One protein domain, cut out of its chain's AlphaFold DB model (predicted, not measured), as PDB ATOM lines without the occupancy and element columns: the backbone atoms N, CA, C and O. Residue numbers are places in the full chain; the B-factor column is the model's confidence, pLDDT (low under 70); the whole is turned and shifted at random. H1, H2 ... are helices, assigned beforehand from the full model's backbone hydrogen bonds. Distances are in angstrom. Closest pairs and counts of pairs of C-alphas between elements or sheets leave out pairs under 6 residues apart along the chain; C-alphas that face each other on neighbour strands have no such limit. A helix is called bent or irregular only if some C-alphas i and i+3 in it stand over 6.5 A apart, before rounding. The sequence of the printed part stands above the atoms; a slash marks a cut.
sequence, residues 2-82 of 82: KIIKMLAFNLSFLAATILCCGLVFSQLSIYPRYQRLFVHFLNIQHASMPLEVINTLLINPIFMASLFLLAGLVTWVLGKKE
ATOM      1  N   LYS A   2     150.021 252.375 251.654       71.81
ATOM      2  CA  LYS A   2     149.057 251.316 252.039       71.81
ATOM      3  C   LYS A   2     149.651 249.902 252.059       71.81
ATOM      4  O   LYS A   2     149.534 249.225 253.069       71.81
ATOM      5  N   ILE A   3     150.374 249.509 251.008       73.81
ATOM      6  CA  ILE A   3     151.015 248.182 250.913       73.81
ATOM      7  C   ILE A   3     151.994 247.950 252.073       73.81
ATOM      8  O   ILE A   3     151.979 246.892 252.684       73.81
ATOM      9  N   ILE A   4     152.787 248.964 252.433       79.06
ATOM     10  CA  ILE A   4     153.747 248.887 253.547       79.06
ATOM     11  C   ILE A   4     153.013 248.714 254.886       79.06
ATOM     12  O   ILE A   4     153.423 247.893 255.700       79.06
ATOM     13  N   LYS A   5     151.904 249.437 255.106       79.19
ATOM     14  CA  LYS A   5     151.067 249.272 256.308       79.19
ATOM     15  C   LYS A   5     150.426 247.885 256.379       79.19
ATOM     16  O   LYS A   5     150.424 247.280 257.444       79.19
ATOM     17  N   MET A   6     149.924 247.375 255.255       79.19
ATOM     18  CA  MET A   6     149.311 246.047 255.175       79.19
ATOM     19  C   MET A   6     150.348 244.939 255.401       79.19
ATOM     20  O   MET A   6     150.097 244.002 256.152       79.19
ATOM     21  N   LEU A   7     151.547 245.089 254.829       79.69
ATOM     22  CA  LEU A   7     152.673 244.182 255.048       79.69
ATOM     23  C   LEU A   7     153.102 244.182 256.522       79.69
ATOM     24  O   LEU A   7     153.249 243.117 257.113       79.69
ATOM     25  N   ALA A   8     153.246 245.366 257.127       83.50
ATOM     26  CA  ALA A   8     153.595 245.503 258.537       83.50
ATOM     27  C   ALA A   8     152.529 244.874 259.445       83.50
ATOM     28  O   ALA A   8     152.877 244.160 260.383       83.50
ATOM     29  N   PHE A   9     151.242 245.072 259.146       85.12
ATOM     30  CA  PHE A   9     150.150 244.436 259.880       85.12
ATOM     31  C   PHE A   9     150.201 242.912 259.761       85.12
ATOM     32  O   PHE A   9     150.150 242.226 260.775       85.12
ATOM     33  N   ASN A  10     150.372 242.384 258.548       83.50
ATOM     34  CA  ASN A  10     150.460 240.945 258.321       83.50
ATOM     35  C   ASN A  10     151.651 240.319 259.044       83.50
ATOM     36  O   ASN A  10     151.472 239.315 259.720       83.50
ATOM     37  N   LEU A  11     152.838 240.929 258.976       85.62
ATOM     38  CA  LEU A  11     154.021 240.483 259.723       85.62
ATOM     39  C   LEU A  11     153.781 240.494 261.237       85.62
ATOM     40  O   LEU A  11     154.114 239.530 261.922       85.62
ATOM     41  N   SER A  12     153.162 241.561 261.748       86.50
ATOM     42  CA  SER A  12     152.833 241.703 263.172       86.50
ATOM     43  C   SER A  12     151.824 240.644 263.624       86.50
ATOM     44  O   SER A  12     151.993 240.022 264.671       86.50
ATOM     45  N   PHE A  13     150.792 240.401 262.813       87.56
ATOM     46  CA  PHE A  13     149.783 239.373 263.043       87.56
ATOM     47  C   PHE A  13     150.394 237.968 263.031       87.56
ATOM     48  O   PHE A  13     150.091 237.149 263.899       87.56
ATOM     49  N   LEU A  14     151.292 237.699 262.082       86.81
ATOM     50  CA  LEU A  14     151.978 236.416 261.959       86.81
ATOM     51  C   LEU A  14     152.870 236.159 263.178       86.81
ATOM     52  O   LEU A  14     152.783 235.096 263.788       86.81
ATOM     53  N   ALA A  15     153.648 237.162 263.597       87.81
ATOM     54  CA  ALA A  15     154.475 237.090 264.797       87.81
ATOM     55  C   ALA A  15     153.637 236.857 266.067       87.81
ATOM     56  O   ALA A  15     153.962 235.978 266.865       87.81
ATOM     57  N   ALA A  16     152.530 237.588 266.235       89.50
ATOM     58  CA  ALA A  16     151.625 237.415 267.370       89.50
ATOM     59  C   ALA A  16     150.978 236.020 267.389       89.50
ATOM     60  O   ALA A  16     150.871 235.402 268.447       89.50
ATOM     61  N   THR A  17     150.593 235.504 266.221       88.12
ATOM     62  CA  THR A  17     150.015 234.160 266.085       88.12
ATOM     63  C   THR A  17     151.033 233.088 266.459       88.12
ATOM     64  O   THR A  17     150.720 232.214 267.264       88.12
ATOM     65  N   ILE A  18     152.268 233.182 265.950       88.00
ATOM     66  CA  ILE A  18     153.350 232.245 266.287       88.00
ATOM     67  C   ILE A  18     153.624 232.251 267.795       88.00
ATOM     68  O   ILE A  18     153.689 231.186 268.407       88.00
ATOM     69  N   LEU A  19     153.744 233.436 268.404       88.31
ATOM     70  CA  LEU A  19     153.967 233.571 269.846       88.31
ATOM     71  C   LEU A  19     152.819 232.965 270.658       88.31
ATOM     72  O   LEU A  19     153.063 232.229 271.613       88.31
ATOM     73  N   CYS A  20     151.575 233.233 270.261       88.31
ATOM     74  CA  CYS A  20     150.395 232.685 270.920       88.31
ATOM     75  C   CYS A  20     150.366 231.153 270.827       88.31
ATOM     76  O   CYS A  20     150.235 230.480 271.847       88.31
ATOM     77  N   CYS A  21     150.581 230.590 269.633       85.12
ATOM     78  CA  CYS A  21     150.678 229.146 269.442       85.12
ATOM     79  C   CYS A  21     151.796 228.540 270.299       85.12
ATOM     80  O   CYS A  21     151.557 227.562 270.999       85.12
ATOM     81  N   GLY A  22     152.986 229.145 270.303       85.94
ATOM     82  CA  GLY A  22     154.115 228.709 271.123       85.94
ATOM     83  C   GLY A  22     153.798 228.631 272.613       85.94
ATOM     84  O   GLY A  22     154.079 227.624 273.260       85.94
ATOM     85  N   LEU A  23     153.161 229.674 273.152       87.94
ATOM     86  CA  LEU A  23     152.750 229.736 274.555       87.94
ATOM     87  C   LEU A  23     151.668 228.706 274.882       87.94
ATOM     88  O   LEU A  23     151.794 227.975 275.862       87.94
ATOM     89  N   VAL A  24     150.627 228.619 274.052       86.69
ATOM     90  CA  VAL A  24     149.518 227.675 274.242       86.69
ATOM     91  C   VAL A  24     150.028 226.237 274.212       86.69
ATOM     92  O   VAL A  24     149.683 225.438 275.080       86.69
ATOM     93  N   PHE A  25     150.891 225.904 273.256       82.56
ATOM     94  CA  PHE A  25     151.457 224.567 273.141       82.56
ATOM     95  C   PHE A  25     152.467 224.245 274.244       82.56
ATOM     96  O   PHE A  25     152.475 223.115 274.726       82.56
ATOM     97  N   SER A  26     153.245 225.222 274.715       82.50
ATOM     98  CA  SER A  26     154.105 225.055 275.895       82.50
ATOM     99  C   SER A  26     153.287 224.815 277.170       82.50
ATOM    100  O   SER A  26     153.627 223.949 277.966       82.50
ATOM    101  N   GLN A  27     152.150 225.491 277.349       84.38
ATOM    102  CA  GLN A  27     151.251 225.218 278.477       84.38
ATOM    103  C   GLN A  27     150.568 223.850 278.349       84.38
ATOM    104  O   GLN A  27     150.476 223.107 279.325       84.38
ATOM    105  N   LEU A  28     150.111 223.486 277.147       81.12
ATOM    106  CA  LEU A  28     149.495 222.184 276.875       81.12
ATOM    107  C   LEU A  28     150.478 221.024 277.046       81.12
ATOM    108  O   LEU A  28     150.057 219.945 277.460       81.12
ATOM    109  N   SER A  29     151.769 221.239 276.780       77.94
ATOM    110  CA  SER A  29     152.806 220.220 276.967       77.94
ATOM    111  C   SER A  29     153.079 219.896 278.438       77.94
ATOM    112  O   SER A  29     153.752 218.908 278.704       77.94
ATOM    113  N   ILE A  30     152.550 220.672 279.391       81.00
ATOM    114  CA  ILE A  30     152.598 220.366 280.832       81.00
ATOM    115  C   ILE A  30     151.479 219.382 281.215       81.00
ATOM    116  O   ILE A  30     151.610 218.617 282.173       81.00
ATOM    117  N   TYR A  31     150.369 219.373 280.470       81.88
ATOM    118  CA  TYR A  31     149.224 218.525 280.782       81.88
ATOM    119  C   TYR A  31     149.439 217.088 280.270       81.88
ATOM    120  O   TYR A  31     149.491 216.858 279.055       81.88
ATOM    121  N   PRO A  32     149.425 216.075 281.157       74.25
ATOM    122  CA  PRO A  32     149.779 214.693 280.806       74.25
ATOM    123  C   PRO A  32     148.808 214.050 279.803       74.25
ATOM    124  O   PRO A  32     149.169 213.135 279.065       74.25
ATOM    125  N   ARG A  33     147.564 214.546 279.730       80.25
ATOM    126  CA  ARG A  33     146.563 214.095 278.749       80.25
ATOM    127  C   ARG A  33     146.949 214.461 277.315       80.25
ATOM    128  O   ARG A  33     146.646 213.708 276.393       80.25
ATOM    129  N   TYR A  34     147.604 215.604 277.137       75.38
ATOM    130  CA  TYR A  34     147.979 216.135 275.831       75.38
ATOM    131  C   TYR A  34     149.410 215.754 275.451       75.38
ATOM    132  O   TYR A  34     149.676 215.548 274.270       75.38
ATOM    133  N   GLN A  35     150.295 215.547 276.429       73.44
ATOM    134  CA  GLN A  35     151.682 215.107 276.247       73.44
ATOM    135  C   GLN A  35     151.866 214.065 275.142       73.44
ATOM    136  O   GLN A  35     152.686 214.241 274.245       73.44
ATOM    137  N   ARG A  36     151.097 212.973 275.191       77.62
ATOM    138  CA  ARG A  36     151.273 211.846 274.266       77.62
ATOM    139  C   ARG A  36     150.972 212.244 272.816       77.62
ATOM    140  O   ARG A  36     151.659 211.792 271.909       77.62
ATOM    141  N   LEU A  37     149.985 213.118 272.612       78.06
ATOM    142  CA  LEU A  37     149.641 213.663 271.298       78.06
ATOM    143  C   LEU A  37     150.708 214.653 270.819       78.06
ATOM    144  O   LEU A  37     151.133 214.578 269.674       78.06
ATOM    145  N   PHE A  38     151.189 215.535 271.697       77.25
ATOM    146  CA  PHE A  38     152.221 216.521 271.358       77.25
ATOM    147  C   PHE A  38     153.554 215.881 270.978       77.25
ATOM    148  O   PHE A  38     154.153 216.261 269.974       77.25
ATOM    149  N   VAL A  39     153.983 214.864 271.722       77.81
ATOM    150  CA  VAL A  39     155.191 214.100 271.397       77.81
ATOM    151  C   VAL A  39     155.007 213.353 270.073       77.81
ATOM    152  O   VAL A  39     155.900 213.371 269.237       77.81
ATOM    153  N   HIS A  40     153.847 212.733 269.838       79.12
ATOM    154  CA  HIS A  40     153.643 211.918 268.639       79.12
ATOM    155  C   HIS A  40     153.483 212.742 267.351       79.12
ATOM    156  O   HIS A  40     154.046 212.384 266.323       79.12
ATOM    157  N   PHE A  41     152.726 213.841 267.398       73.44
ATOM    158  CA  PHE A  41     152.397 214.635 266.208       73.44
ATOM    159  C   PHE A  41     153.349 215.799 265.961       73.44
ATOM    160  O   PHE A  41     153.566 216.188 264.815       73.44
ATOM    161  N   LEU A  42     153.878 216.392 267.029       71.69
ATOM    162  CA  LEU A  42     154.686 217.603 266.949       71.69
ATOM    163  C   LEU A  42     156.118 217.378 267.439       71.69
ATOM    164  O   LEU A  42     156.915 218.296 267.331       71.69
ATOM    165  N   ASN A  43     156.465 216.185 267.942       72.88
ATOM    166  CA  ASN A  43     157.782 215.872 268.511       72.88
ATOM    167  C   ASN A  43     158.231 216.870 269.598       72.88
ATOM    168  O   ASN A  43     159.418 217.133 269.779       72.88
ATOM    169  N   ILE A  44     157.266 217.452 270.312       72.75
ATOM    170  CA  ILE A  44     157.511 218.420 271.381       72.75
ATOM    171  C   ILE A  44     157.717 217.657 272.691       72.75
ATOM    172  O   ILE A  44     156.834 216.913 273.124       72.75
ATOM    173  N   GLN A  45     158.870 217.852 273.335       67.19
ATOM    174  CA  GLN A  45     159.172 217.235 274.627       67.19
ATOM    175  C   GLN A  45     158.391 217.878 275.784       67.19
ATOM    176  O   GLN A  45     157.856 218.986 275.681       67.19
ATOM    177  N   HIS A  46     158.311 217.149 276.896       64.38
ATOM    178  CA  HIS A  46     157.556 217.560 278.073       64.38
ATOM    179  C   HIS A  46     158.163 218.788 278.748       64.38
ATOM    180  O   HIS A  46     159.378 218.849 278.899       64.38
ATOM    181  N   ALA A  47     157.315 219.731 279.177       63.75
ATOM    182  CA  ALA A  47     157.751 220.987 279.799       63.75
ATOM    183  C   ALA A  47     158.789 221.771 278.961       63.75
ATOM    184  O   ALA A  47     159.658 222.457 279.498       63.75
ATOM    185  N   SER A  48     158.696 221.660 277.636       71.56
ATOM    186  CA  SER A  48     159.551 222.374 276.688       71.56
ATOM    187  C   SER A  48     159.315 223.881 276.741       71.56
ATOM    188  O   SER A  48     158.184 224.367 276.885       71.56
ATOM    189  N   MET A  49     160.406 224.635 276.602       80.25
ATOM    190  CA  MET A  49     160.344 226.091 276.589       80.25
ATOM    191  C   MET A  49     159.514 226.584 275.392       80.25
ATOM    192  O   MET A  49     159.605 226.005 274.307       80.25
ATOM    193  N   PRO A  50     158.769 227.698 275.526       77.69
ATOM    194  CA  PRO A  50     157.948 228.232 274.437       77.69
ATOM    195  C   PRO A  50     158.742 228.475 273.151       77.69
ATOM    196  O   PRO A  50     158.238 228.247 272.059       77.69
ATOM    197  N   LEU A  51     160.002 228.901 273.276       80.81
ATOM    198  CA  LEU A  51     160.882 229.143 272.134       80.81
ATOM    199  C   LEU A  51     161.241 227.850 271.385       80.81
ATOM    200  O   LEU A  51     161.286 227.834 270.158       80.81
ATOM    201  N   GLU A  52     161.463 226.764 272.118       81.81
ATOM    202  CA  GLU A  52     161.773 225.450 271.554       81.81
ATOM    203  C   GLU A  52     160.554 224.883 270.818       81.81
ATOM    204  O   GLU A  52     160.657 224.460 269.670       81.81
ATOM    205  N   VAL A  53     159.373 225.022 271.426       82.56
ATOM    206  CA  VAL A  53     158.079 224.687 270.819       82.56
ATOM    207  C   VAL A  53     157.848 225.460 269.517       82.56
ATOM    208  O   VAL A  53     157.474 224.862 268.508       82.56
ATOM    209  N   ILE A  54     158.101 226.774 269.513       85.00
ATOM    210  CA  ILE A  54     157.982 227.621 268.315       85.00
ATOM    211  C   ILE A  54     158.920 227.138 267.207       85.00
ATOM    212  O   ILE A  54     158.486 227.018 266.064       85.00
ATOM    213  N   ASN A  55     160.179 226.833 267.529       84.50
ATOM    214  CA  ASN A  55     161.140 226.336 266.544       84.50
ATOM    215  C   ASN A  55     160.678 225.012 265.925       84.50
ATOM    216  O   ASN A  55     160.689 224.869 264.703       84.50
ATOM    217  N   THR A  56     160.202 224.072 266.742       84.19
ATOM    218  CA  THR A  56     159.665 222.796 266.254       84.19
ATOM    219  C   THR A  56     158.426 222.991 265.375       84.19
ATOM    220  O   THR A  56     158.285 222.332 264.344       84.19
ATOM    221  N   LEU A  57     157.547 223.927 265.734       83.25
ATOM    222  CA  LEU A  57     156.358 224.267 264.949       83.25
ATOM    223  C   LEU A  57     156.711 224.914 263.610       83.25
ATOM    224  O   LEU A  57     156.125 224.547 262.598       83.25
ATOM    225  N   LEU A  58     157.674 225.834 263.574       83.19
ATOM    226  CA  LEU A  58     158.093 226.507 262.339       83.19
ATOM    227  C   LEU A  58     158.723 225.547 261.324       83.19
ATOM    228  O   LEU A  58     158.609 225.774 260.122       83.19
ATOM    229  N   ILE A  59     159.353 224.469 261.796       84.81
ATOM    230  CA  ILE A  59     159.887 223.400 260.940       84.81
ATOM    231  C   ILE A  59     158.755 222.506 260.406       84.81
ATOM    232  O   ILE A  59     158.903 221.881 259.356       84.81
ATOM    233  N   ASN A  60     157.611 222.447 261.093       83.31
ATOM    234  CA  ASN A  60     156.499 221.605 260.683       83.31
ATOM    235  C   ASN A  60     155.794 222.193 259.439       83.31
ATOM    236  O   ASN A  60     155.169 223.257 259.520       83.31
ATOM    237  N   PRO A  61     155.814 221.492 258.287       82.00
ATOM    238  CA  PRO A  61     155.256 222.010 257.040       82.00
ATOM    239  C   PRO A  61     153.736 222.214 257.110       82.00
ATOM    240  O   PRO A  61     153.209 223.117 256.465       82.00
ATOM    241  N   ILE A  62     153.026 221.423 257.922       84.81
ATOM    242  CA  ILE A  62     151.575 221.554 258.119       84.81
ATOM    243  C   ILE A  62     151.270 222.844 258.888       84.81
ATOM    244  O   ILE A  62     150.353 223.593 258.539       84.81
ATOM    245  N   PHE A  63     152.070 223.141 259.915       83.81
ATOM    246  CA  PHE A  63     151.926 224.374 260.681       83.81
ATOM    247  C   PHE A  63     152.247 225.601 259.820       83.81
ATOM    248  O   PHE A  63     151.469 226.551 259.800       83.81
ATOM    249  N   MET A  64     153.309 225.556 259.014       84.25
ATOM    250  CA  MET A  64     153.619 226.650 258.089       84.25
ATOM    251  C   MET A  64     152.547 226.856 257.011       84.25
ATOM    252  O   MET A  64     152.164 227.994 256.739       84.25
ATOM    253  N   ALA A  65     152.008 225.778 256.435       85.94
ATOM    254  CA  ALA A  65     150.921 225.873 255.465       85.94
ATOM    255  C   ALA A  65     149.657 226.493 256.085       85.94
ATOM    256  O   ALA A  65     149.037 227.372 255.485       85.94
ATOM    257  N   SER A  66     149.297 226.085 257.306       87.00
ATOM    258  CA  SER A  66     148.148 226.657 258.022       87.00
ATOM    259  C   SER A  66     148.358 228.127 258.403       87.00
ATOM    260  O   SER A  66     147.435 228.923 258.234       87.00
ATOM    261  N   LEU A  67     149.568 228.522 258.812       86.75
ATOM    262  CA  LEU A  67     149.939 229.925 259.036       86.75
ATOM    263  C   LEU A  67     149.798 230.767 257.769       86.75
ATOM    264  O   LEU A  67     149.233 231.860 257.817       86.75
ATOM    265  N   PHE A  68     150.283 230.262 256.634       85.69
ATOM    266  CA  PHE A  68     150.191 230.966 255.359       85.69
ATOM    267  C   PHE A  68     148.737 231.126 254.901       85.69
ATOM    268  O   PHE A  68     148.330 232.217 254.501       85.69
ATOM    269  N   LEU A  69     147.930 230.068 255.026       86.94
ATOM    270  CA  LEU A  69     146.495 230.117 254.741       86.94
ATOM    271  C   LEU A  69     145.774 231.120 255.645       86.94
ATOM    272  O   LEU A  69     144.979 231.918 255.151       86.94
ATOM    273  N   LEU A  70     146.073 231.124 256.947       87.25
ATOM    274  CA  LEU A  70     145.481 232.061 257.900       87.25
ATOM    275  C   LEU A  70     145.858 233.508 257.564       87.25
ATOM    276  O   LEU A  70     144.984 234.372 257.512       87.25
ATOM    277  N   ALA A  71     147.135 233.772 257.286       83.81
ATOM    278  CA  ALA A  71     147.611 235.093 256.890       83.81
ATOM    279  C   ALA A  71     146.948 235.567 255.587       83.81
ATOM    280  O   ALA A  71     146.490 236.709 255.502       83.81
ATOM    281  N   GLY A  72     146.828 234.683 254.591       84.00
ATOM    282  CA  GLY A  72     146.121 234.961 253.342       84.00
ATOM    283  C   GLY A  72     144.643 235.279 253.566       84.00
ATOM    284  O   GLY A  72     144.129 236.249 253.011       84.00
ATOM    285  N   LEU A  73     143.972 234.524 254.439       86.19
ATOM    286  CA  LEU A  73     142.561 234.716 254.767       86.19
ATOM    287  C   LEU A  73     142.319 236.037 255.507       86.19
ATOM    288  O   LEU A  73     141.398 236.776 255.167       86.19
ATOM    289  N   VAL A  74     143.181 236.383 256.464       82.25
ATOM    290  CA  VAL A  74     143.134 237.671 257.171       82.25
ATOM    291  C   VAL A  74     143.372 238.828 256.203       82.25
ATOM    292  O   VAL A  74     142.598 239.785 256.198       82.25
ATOM    293  N   THR A  75     144.370 238.712 255.322       80.81
ATOM    294  CA  THR A  75     144.651 239.722 254.288       80.81
ATOM    295  C   THR A  75     143.457 239.909 253.351       80.81
ATOM    296  O   THR A  75     143.092 241.041 253.042       80.81
ATOM    297  N   TRP A  76     142.810 238.815 252.936       81.50
ATOM    298  CA  TRP A  76     141.615 238.842 252.091       81.50
ATOM    299  C   TRP A  76     140.427 239.522 252.778       81.50
ATOM    300  O   TRP A  76     139.752 240.356 252.178       81.50
ATOM    301  N   VAL A  77     140.171 239.192 254.048       81.12
ATOM    302  CA  VAL A  77     139.081 239.793 254.832       81.12
ATOM    303  C   VAL A  77     139.310 241.288 255.047       81.12
ATOM    304  O   VAL A  77     138.367 242.067 254.915       81.12
ATOM    305  N   LEU A  78     140.544 241.702 255.348       74.19
ATOM    306  CA  LEU A  78     140.901 243.117 255.464       74.19
ATOM    307  C   LEU A  78     140.785 243.844 254.122       74.19
ATOM    308  O   LEU A  78     140.204 244.922 254.081       74.19
ATOM    309  N   GLY A  79     141.248 243.233 253.030       69.62
ATOM    310  CA  GLY A  79     141.140 243.800 251.685       69.62
ATOM    311  C   GLY A  79     139.706 243.901 251.157       69.62
ATOM    312  O   GLY A  79     139.446 244.731 250.300       69.62
ATOM    313  N   LYS A  80     138.767 243.092 251.671       65.38
ATOM    314  CA  LYS A  80     137.326 243.219 251.386       65.38
ATOM    315  C   LYS A  80     136.608 244.284 252.219       65.38
ATOM    316  O   LYS A  80     135.471 244.618 251.896       65.38
ATOM    317  N   LYS A  81     137.196 244.709 253.342       56.94
ATOM    318  CA  LYS A  81     136.622 245.721 254.242       56.94
ATOM    319  C   LYS A  81     137.062 247.148 253.901       56.94
ATOM    320  O   LYS A  81     136.458 248.078 254.433       56.94
ATOM    321  N   GLU A  82     138.093 247.307 253.076       48.72
ATOM    322  CA  GLU A  82     138.432 248.573 252.403       48.72
ATOM    323  C   GLU A  82     137.657 248.729 251.091       48.72
ATOM    324  O   GLU A  82     137.386 249.899 250.742       48.72
TER     325      GLU A  82
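This is residues 2 to 82 of the 82 residues of an uncharacterized protein of Enterococcus sp. 10F3_DIV0382 (UniProt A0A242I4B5). A long helix, H1, runs along most of a rod, and H4 folds back to cross its first half slantwise in the opposite direction. Short H3 packs on the later part of H1, at residues 18 to 26, and short H2 lies beyond the end of H1, at one end of the rod. Find 81 printed residues with four named helices, H1 to H4 in order, and no named strand: the class is all helix. The whole is loose, with a radius of gyration of the C-alphas of 14.9 A and spans of 46 by 19 by 18 A.

Find C-alpha 2 at (149.057, 251.316, 252.039); from there H1, residues 2 to 28, runs 38.3 A to C-alpha 28 at (149.495, 222.184, 276.875). Next come H2, residues 32 to 42, and H3, residues 50 to 59. H4, residues 61 to 81, runs 30.3 A to C-alpha 81 at (136.622, 245.721, 254.242). H2 is only just irregular: C-alphas 33 and 36 are 6.9 A apart.

Look first at H1: its residues 6 to 14 touch residues 67 to 75 of H4, closest at the C-alphas of Asn 10 and Ala 71, 6.7 A, at a steep tilt of 43 degrees, opposite ways. H3 touches H1 at Gly 22 and Ile 54, the closest C-alphas, 4.9 A, at a steep tilt of 64 degrees. H2 is close to H1 but not clearly touching, the C-alphas of Leu 28 and Tyr 34 being closest at 6.3 A. H3 and H4 only just touch, only at the corner, with 3 pairs of C-alphas within 8 A, the closest being those of Leu 57 and Phe 63, 6.2 A. H2 and H4 are apart. Every O i to N i+4 pair is within hydrogen-bond range in H1, H3 and H4, and 5 of 7 in H2.

The C-alphas farthest apart are those of Lys 2 and Pro 32, 46.6 A. The printed part has no cut and no long link. Look for pLDDT under 70 at residues 45 to 47 and 79 to 82.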